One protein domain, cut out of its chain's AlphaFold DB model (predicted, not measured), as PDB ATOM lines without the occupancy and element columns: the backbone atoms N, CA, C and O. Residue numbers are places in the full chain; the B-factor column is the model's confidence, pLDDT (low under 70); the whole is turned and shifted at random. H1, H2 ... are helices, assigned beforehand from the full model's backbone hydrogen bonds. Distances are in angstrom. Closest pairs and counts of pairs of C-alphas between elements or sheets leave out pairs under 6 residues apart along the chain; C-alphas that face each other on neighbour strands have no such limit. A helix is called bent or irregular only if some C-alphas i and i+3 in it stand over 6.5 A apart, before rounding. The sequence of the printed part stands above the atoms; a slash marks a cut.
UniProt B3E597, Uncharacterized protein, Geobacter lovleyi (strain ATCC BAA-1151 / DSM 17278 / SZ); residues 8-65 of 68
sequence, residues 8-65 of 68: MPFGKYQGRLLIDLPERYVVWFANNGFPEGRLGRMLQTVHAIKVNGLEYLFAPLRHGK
ATOM      1  N   MET A   8      51.645 -17.553 112.814       97.19
ATOM      2  CA  MET A   8      51.018 -16.585 113.696       97.19
ATOM      3  C   MET A   8      49.768 -17.222 114.332       97.19
ATOM      4  O   MET A   8      48.900 -17.693 113.590       97.19
ATOM      5  N   PRO A   9      49.650 -17.267 115.670       96.94
ATOM      6  CA  PRO A   9      48.566 -18.000 116.323       96.94
ATOM      7  C   PRO A   9      47.250 -17.216 116.423       96.94
ATOM      8  O   PRO A   9      46.221 -17.816 116.708       96.94
ATOM      9  N   PHE A  10      47.259 -15.902 116.180       96.75
ATOM     10  CA  PHE A  10      46.084 -15.038 116.335       96.75
ATOM     11  C   PHE A  10      46.137 -13.798 115.431       96.75
ATOM     12  O   PHE A  10      47.146 -13.513 114.781       96.75
ATOM     13  N   GLY A  11      45.049 -13.022 115.440       95.25
ATOM     14  CA  GLY A  11      44.954 -11.724 114.778       95.25
ATOM     15  C   GLY A  11      44.773 -11.814 113.260       95.25
ATOM     16  O   GLY A  11      44.512 -12.873 112.698       95.25
ATOM     17  N   LYS A  12      44.934 -10.675 112.576       96.12
ATOM     18  CA  LYS A  12      44.641 -10.526 111.136       96.12
ATOM     19  C   LYS A  12      45.398 -11.506 110.228       96.12
ATOM     20  O   LYS A  12      44.903 -11.838 109.156       96.12
ATOM     21  N   TYR A  13      46.597 -11.928 110.625       97.69
ATOM     22  CA  TYR A  13      47.442 -12.839 109.846       97.69
ATOM     23  C   TYR A  13      47.552 -14.227 110.482       97.69
ATOM     24  O   TYR A  13      48.542 -14.922 110.251       97.69
ATOM     25  N   GLN A  14      46.566 -14.635 111.286       97.81
ATOM     26  CA  GLN A  14      46.525 -15.973 111.868       97.81
ATOM     27  C   GLN A  14      46.738 -17.056 110.799       97.81
ATOM     28  O   GLN A  14      46.228 -16.976 109.681       97.81
ATOM     29  N   GLY A  15      47.539 -18.063 111.138       96.19
ATOM     30  CA  GLY A  15      47.893 -19.162 110.247       96.19
ATOM     31  C   GLY A  15      48.983 -18.827 109.226       96.19
ATOM     32  O   GLY A  15      49.516 -19.748 108.613       96.19
ATOM     33  N   ARG A  16      49.390 -17.565 109.049       95.69
ATOM     34  CA  ARG A  16      50.513 -17.190 108.169       95.69
ATOM     35  C   ARG A  16      51.859 -17.438 108.855       95.69
ATOM     36  O   ARG A  16      51.967 -17.246 110.062       95.69
ATOM     37  N   LEU A  17      52.886 -17.839 108.104       94.38
ATOM     38  CA  LEU A  17      54.249 -17.962 108.636       94.38
ATOM     39  C   LEU A  17      54.766 -16.609 109.134       94.38
ATOM     40  O   LEU A  17      54.517 -15.583 108.500       94.38
ATOM     41  N   LEU A  18      55.528 -16.605 110.232       95.31
ATOM     42  CA  LEU A  18      56.063 -15.360 110.797       95.31
ATOM     43  C   LEU A  18      56.935 -14.595 109.788       95.31
ATOM     44  O   LEU A  18      56.836 -13.375 109.691       95.31
ATOM     45  N   ILE A  19      57.730 -15.307 108.985       94.00
ATOM     46  CA  ILE A  19      58.593 -14.718 107.945       94.00
ATOM     47  C   ILE A  19      57.801 -14.025 106.818       94.00
ATOM     48  O   ILE A  19      58.281 -13.060 106.218       94.00
ATOM     49  N   ASP A  20      56.556 -14.459 106.589       94.12
ATOM     50  CA  ASP A  20      55.658 -13.949 105.543       94.12
ATOM     51  C   ASP A  20      54.751 -12.812 106.037       94.12
ATOM     52  O   ASP A  20      53.924 -12.280 105.279       94.12
ATOM     53  N   LEU A  21      54.861 -12.443 107.316       96.19
ATOM     54  CA  LEU A  21      54.138 -11.302 107.857       96.19
ATOM     55  C   LEU A  21      54.581 -10.018 107.139       96.19
ATOM     56  O   LEU A  21      55.783  -9.809 106.929       96.19
ATOM     57  N   PRO A  22      53.635  -9.138 106.762       96.81
ATOM     58  CA  PRO A  22      53.983  -7.845 106.189       96.81
ATOM     59  C   PRO A  22      54.840  -7.039 107.159       96.81
ATOM     60  O   PRO A  22      54.532  -6.994 108.348       96.81
ATOM     61  N   GLU A  23      55.863  -6.356 106.652       96.00
ATOM     62  CA  GLU A  23      56.785  -5.557 107.468       96.00
ATOM     63  C   GLU A  23      56.047  -4.586 108.388       96.00
ATOM     64  O   GLU A  23      56.218  -4.644 109.602       96.00
ATOM     65  N   ARG A  24      55.103  -3.813 107.837       96.62
ATOM     66  CA  ARG A  24      54.252  -2.891 108.605       96.62
ATOM     67  C   ARG A  24      53.558  -3.531 109.814       96.62
ATOM     68  O   ARG A  24      53.312  -2.862 110.810       96.62
ATOM     69  N   TYR A  25      53.218  -4.818 109.733       97.25
ATOM     70  CA  TYR A  25      52.567  -5.537 110.828       97.25
ATOM     71  C   TYR A  25      53.560  -5.909 111.931       97.25
ATOM     72  O   TYR A  25      53.235  -5.838 113.110       97.25
ATOM     73  N   VAL A  26      54.783  -6.269 111.549       97.00
ATOM     74  CA  VAL A  26      55.850  -6.590 112.497       97.00
ATOM     75  C   VAL A  26      56.402  -5.315 113.153       97.00
ATOM     76  O   VAL A  26      56.628  -5.305 114.359       97.00
ATOM     77  N   VAL A  27      56.526  -4.216 112.400       97.12
ATOM     78  CA  VAL A  27      56.878  -2.882 112.926       97.12
ATOM     79  C   VAL A  27      55.827  -2.378 113.918       97.12
ATOM     80  O   VAL A  27      56.171  -1.812 114.950       97.12
ATOM     81  N   TRP A  28      54.538  -2.639 113.670       97.12
ATOM     82  CA  TRP A  28      53.494  -2.314 114.643       97.12
ATOM     83  C   TRP A  28      53.742  -2.996 115.999       97.12
ATOM     84  O   TRP A  28      53.634  -2.332 117.027       97.12
ATOM     85  N   PHE A  29      54.152  -4.271 116.020       97.44
ATOM     86  CA  PHE A  29      54.546  -4.949 117.264       97.44
ATOM     87  C   PHE A  29      55.803  -4.343 117.900       97.44
ATOM     88  O   PHE A  29      55.866  -4.251 119.121       97.44
ATOM     89  N   ALA A  30      56.779  -3.886 117.112       96.62
ATOM     90  CA  ALA A  30      57.950  -3.196 117.659       96.62
ATOM     91  C   ALA A  30      57.575  -1.904 118.403       96.62
ATOM     92  O   ALA A  30      58.165  -1.606 119.437       96.62
ATOM     93  N   ASN A  31      56.552  -1.192 117.922       97.25
ATOM     94  CA  ASN A  31      56.070   0.045 118.539       97.25
ATOM     95  C   ASN A  31      55.100  -0.182 119.711       97.25
ATOM     96  O   ASN A  31      55.040   0.647 120.612       97.25
ATOM     97  N   ASN A  32      54.319  -1.266 119.694       96.69
ATOM     98  CA  ASN A  32      53.261  -1.522 120.687       96.69
ATOM     99  C   ASN A  32      53.639  -2.590 121.726       96.69
ATOM    100  O   ASN A  32      52.909  -2.794 122.692       96.69
ATOM    101  N   GLY A  33      54.773  -3.264 121.539       97.12
ATOM    102  CA  GLY A  33      55.235  -4.362 122.377       97.12
ATOM    103  C   GLY A  33      55.024  -5.722 121.717       97.12
ATOM    104  O   GLY A  33      53.982  -6.011 121.128       97.12
ATOM    105  N   PHE A  34      56.032  -6.584 121.830       97.44
ATOM    106  CA  PHE A  34      55.951  -7.964 121.362       97.44
ATOM    107  C   PHE A  34      55.265  -8.859 122.408       97.44
ATOM    108  O   PHE A  34      55.441  -8.629 123.604       97.44
ATOM    109  N   PRO A  35      54.543  -9.919 121.991       96.25
ATOM    110  CA  PRO A  35      54.019 -10.926 122.914       96.25
ATOM    111  C   PRO A  35      55.139 -11.560 123.738       96.25
ATOM    112  O   PRO A  35      56.251 -11.721 123.247       96.25
ATOM    113  N   GLU A  36      54.861 -12.006 124.953       95.62
ATOM    114  CA  GLU A  36      55.893 -12.659 125.755       95.62
ATOM    115  C   GLU A  36      56.314 -14.036 125.207       95.62
ATOM    116  O   GLU A  36      55.694 -14.651 124.326       95.62
ATOM    117  N   GLY A  37      57.420 -14.542 125.749       95.50
ATOM    118  CA  GLY A  37      57.870 -15.904 125.515       95.50
ATOM    119  C   GLY A  37      58.493 -16.122 124.137       95.50
ATOM    120  O   GLY A  37      59.362 -15.381 123.673       95.50
ATOM    121  N   ARG A  38      58.164 -17.255 123.512       94.62
ATOM    122  CA  ARG A  38      58.827 -17.695 122.275       94.62
ATOM    123  C   ARG A  38      58.372 -16.904 121.050       94.62
ATOM    124  O   ARG A  38      59.206 -16.569 120.216       94.62
ATOM    125  N   LEU A  39      57.078 -16.590 120.967       95.25
ATOM    126  CA  LEU A  39      56.499 -15.858 119.841       95.25
ATOM    127  C   LEU A  39      57.117 -14.461 119.709       95.25
ATOM    128  O   LEU A  39      57.563 -14.111 118.619       95.25
ATOM    129  N   GLY A  40      57.206 -13.697 120.802       96.12
ATOM    130  CA  GLY A  40      57.803 -12.361 120.768       96.12
ATOM    131  C   GLY A  40      59.254 -12.358 120.342       96.12
ATOM    132  O   GLY A  40      59.614 -11.605 119.448       96.12
ATOM    133  N   ARG A  41      60.071 -13.254 120.907       96.06
ATOM    134  CA  ARG A  41      61.481 -13.393 120.510       96.06
ATOM    135  C   ARG A  41      61.629 -13.672 119.014       96.06
ATOM    136  O   ARG A  41      62.496 -13.105 118.359       96.06
ATOM    137  N   MET A  42      60.754 -14.503 118.451       95.25
ATOM    138  CA  MET A  42      60.771 -14.800 117.017       95.25
ATOM    139  C   MET A  42      60.287 -13.616 116.176       95.25
ATOM    140  O   MET A  42      60.894 -13.326 115.148       95.25
ATOM    141  N   LEU A  43      59.252 -12.894 116.616       96.69
ATOM    142  CA  LEU A  43      58.798 -11.662 115.964       96.69
ATOM    143  C   LEU A  43      59.860 -10.554 116.015       96.69
ATOM    144  O   LEU A  43      60.022  -9.851 115.024       96.69
ATOM    145  N   GLN A  44      60.628 -10.443 117.100       97.00
ATOM    146  CA  GLN A  44      61.781  -9.543 117.204       97.00
ATOM    147  C   GLN A  44      62.869  -9.903 116.188       97.00
ATOM    148  O   GLN A  44      63.411  -9.020 115.527       97.00
ATOM    149  N   THR A  45      63.164 -11.194 116.007       95.56
ATOM    150  CA  THR A  45      64.101 -11.636 114.964       95.56
ATOM    151  C   THR A  45      63.581 -11.298 113.567       95.56
ATOM    152  O   THR A  45      64.322 -10.753 112.755       95.56
ATOM    153  N   VAL A  46      62.302 -11.573 113.284       95.50
ATOM    154  CA  VAL A  46      61.682 -11.217 111.996       95.50
ATOM    155  C   VAL A  46      61.718  -9.705 111.774       95.50
ATOM    156  O   VAL A  46      62.025  -9.272 110.667       95.50
ATOM    157  N   HIS A  47      61.444  -8.910 112.809       97.31
ATOM    158  CA  HIS A  47      61.529  -7.454 112.761       97.31
ATOM    159  C   HIS A  47      62.932  -7.003 112.362       97.31
ATOM    160  O   HIS A  47      63.078  -6.302 111.367       97.31
ATOM    161  N   ALA A  48      63.953  -7.461 113.095       96.62
ATOM    162  CA  ALA A  48      65.345  -7.109 112.845       96.62
ATOM    163  C   ALA A  48      65.775  -7.468 111.417       96.62
ATOM    164  O   ALA A  48      66.433  -6.671 110.762       96.62
ATOM    165  N   ILE A  49      65.369  -8.630 110.904       95.12
ATOM    166  CA  ILE A  49      65.682  -9.028 109.528       95.12
ATOM    167  C   ILE A  49      65.051  -8.065 108.518       95.12
ATOM    168  O   ILE A  49      65.741  -7.620 107.607       95.12
ATOM    169  N   LYS A  50      63.772  -7.713 108.696       95.06
ATOM    170  CA  LYS A  50      63.045  -6.853 107.753       95.06
ATOM    171  C   LYS A  50      63.569  -5.420 107.731       95.06
ATOM    172  O   LYS A  50      63.886  -4.904 106.670       95.06
ATOM    173  N   VAL A  51      63.764  -4.800 108.896       96.44
ATOM    174  CA  VAL A  51      64.239  -3.401 108.954       96.44
ATOM    175  C   VAL A  51      65.669  -3.220 108.432       96.44
ATOM    176  O   VAL A  51      66.062  -2.106 108.109       96.44
ATOM    177  N   ASN A  52      66.446  -4.305 108.339       96.38
ATOM    178  CA  ASN A  52      67.786  -4.302 107.752       96.38
ATOM    179  C   ASN A  52      67.807  -4.772 106.281       96.38
ATOM    180  O   ASN A  52      68.888  -4.898 105.711       96.38
ATOM    181  N   GLY A  53      66.656  -5.069 105.664       94.25
ATOM    182  CA  GLY A  53      66.588  -5.551 104.277       94.25
ATOM    183  C   GLY A  53      67.183  -6.952 104.068       94.25
ATOM    184  O   GLY A  53      67.646  -7.286 102.974       94.25
ATOM    185  N   LEU A  54      67.238  -7.773 105.122       95.38
ATOM    186  CA  LEU A  54      67.887  -9.087 105.123       95.38
ATOM    187  C   LEU A  54      66.924 -10.241 104.783       95.38
ATOM    188  O   LEU A  54      67.217 -11.405 105.060       95.38
ATOM    189  N   GLU A  55      65.760  -9.972 104.189       91.06
ATOM    190  CA  GLU A  55      64.728 -10.980 103.912       91.06
ATOM    191  C   GLU A  55      65.178 -12.086 102.957       91.06
ATOM    192  O   GLU A  55      64.600 -13.175 102.964       91.06
ATOM    193  N   TYR A  56      66.236 -11.857 102.175       90.50
ATOM    194  CA  TYR A  56      66.865 -12.895 101.358       90.50
ATOM    195  C   TYR A  56      67.341 -14.092 102.204       90.50
ATOM    196  O   TYR A  56      67.350 -15.221 101.715       90.50
ATOM    197  N   LEU A  57      67.640 -13.892 103.497       89.50
ATOM    198  CA  LEU A  57      67.971 -14.964 104.441       89.50
ATOM    199  C   LEU A  57      66.802 -15.932 104.683       89.50
ATOM    200  O   LEU A  57      67.016 -17.066 105.114       89.50
ATOM    201  N   PHE A  58      65.562 -15.533 104.384       88.69
ATOM    202  CA  PHE A  58      64.403 -16.423 104.465       88.69
ATOM    203  C   PHE A  58      64.308 -17.392 103.281       88.69
ATOM    204  O   PHE A  58      63.681 -18.444 103.411       88.69
ATOM    205  N   ALA A  59      64.929 -17.084 102.138       86.31
ATOM    206  CA  ALA A  59      64.878 -17.927 100.946       86.31
ATOM    207  C   ALA A  59      65.354 -19.378 101.192       86.31
ATOM    208  O   ALA A  59      64.599 -20.297 100.859       86.31
ATOM    209  N   PRO A  60      66.523 -19.634 101.818       83.94
ATOM    210  CA  PRO A  60      66.946 -21.001 102.129       83.94
ATOM    211  C   PRO A  60      66.039 -21.679 103.164       83.94
ATOM    212  O   PRO A  60      65.832 -22.888 103.103       83.94
ATOM    213  N   LEU A  61      65.430 -20.919 104.078       80.12
ATOM    214  CA  LEU A  61      64.539 -21.469 105.104       80.12
ATOM    215  C   LEU A  61      63.226 -22.014 104.526       80.12
ATOM    216  O   LEU A  61      62.649 -22.937 105.096       80.12
ATOM    217  N   ARG A  62      62.767 -21.477 103.390       74.88
ATOM    218  CA  ARG A  62      61.585 -21.982 102.671       74.88
ATOM    219  C   ARG A  62      61.851 -23.295 101.933       74.88
ATOM    220  O   ARG A  62      60.935 -24.094 101.773       74.88
ATOM    221  N   HIS A  63      63.093 -23.514 101.501       66.75
ATOM    222  CA  HIS A  63      63.483 -24.644 100.650       66.75
ATOM    223  C   HIS A  63      64.280 -25.724 101.390       66.75
ATOM    224  O   HIS A  63      64.506 -26.797 100.837       66.75
ATOM    225  N   GLY A  64      64.638 -25.501 102.658       57.50
ATOM    226  CA  GLY A  64      65.375 -26.439 103.514       57.50
ATOM    227  C   GLY A  64      64.670 -27.766 103.838       57.50
ATOM    228  O   GLY A  64      65.077 -28.439 104.778       57.50
ATOM    229  N   LYS A  65      63.628 -28.152 103.087       54.53
ATOM    230  CA  LYS A  65      63.040 -29.504 103.070       54.53
ATOM    231  C   LYS A  65      63.251 -30.257 101.748       54.53
ATOM    232  O   LYS A  65      62.691 -31.329 101.571       54.53
TER     233      LYS A  65
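Overview. This is residues 8 to 65 of the 68 residues of an uncharacterized protein of Geobacter lovleyi (strain ATCC BAA-1151 / DSM 17278 / SZ) (UniProt B3E597). The longest helix, H2, packs at a steep angle on H1, while H3 is set off from this pair beyond a tight turn. The unnamed stretch of residues 8 to 22 leads into H1. The printed part has 58 residues with three named helices, H1, H2, H3 in chain order, and no named strand: all helix, compact, radius of gyration of the C-alphas 11.2 A, spans 31 by 24 by 20 A.

Along the chain. H2, residues 37 to 51, is 21.7 A long and begins at C-alpha 37 (57.870, -15.904, 125.515). H1 is residues 23 to 32. H3, residues 55 to 63, ends at C-alpha 63 (63.483, -24.644, 100.650); it is irregular, but only just: C-alphas 57 and 60 are 6.55 A apart.

Arrangement. H2 and H1 touch, closest C-alphas Val 26 and His 47, 5.8 A, at a steep tilt of 56 degrees, opposite ways. H2 and H3 are close but not clearly touching, closest C-alphas Ile 49 and Glu 55, 6.0 A. H1 and H3 are apart. Every O i to N i+4 pair is within hydrogen-bond range in H1, 10 of 11 in H2 and 1 of 5 in H3, where 5 of 6 O i to N i+3 pairs are.

Size, cuts and confidence. The farthest C-alphas, Asn 32 and Lys 65, are 34.5 A apart. The printed part has no cut; both links are tight. Residues 63 to 65 have pLDDT under 70.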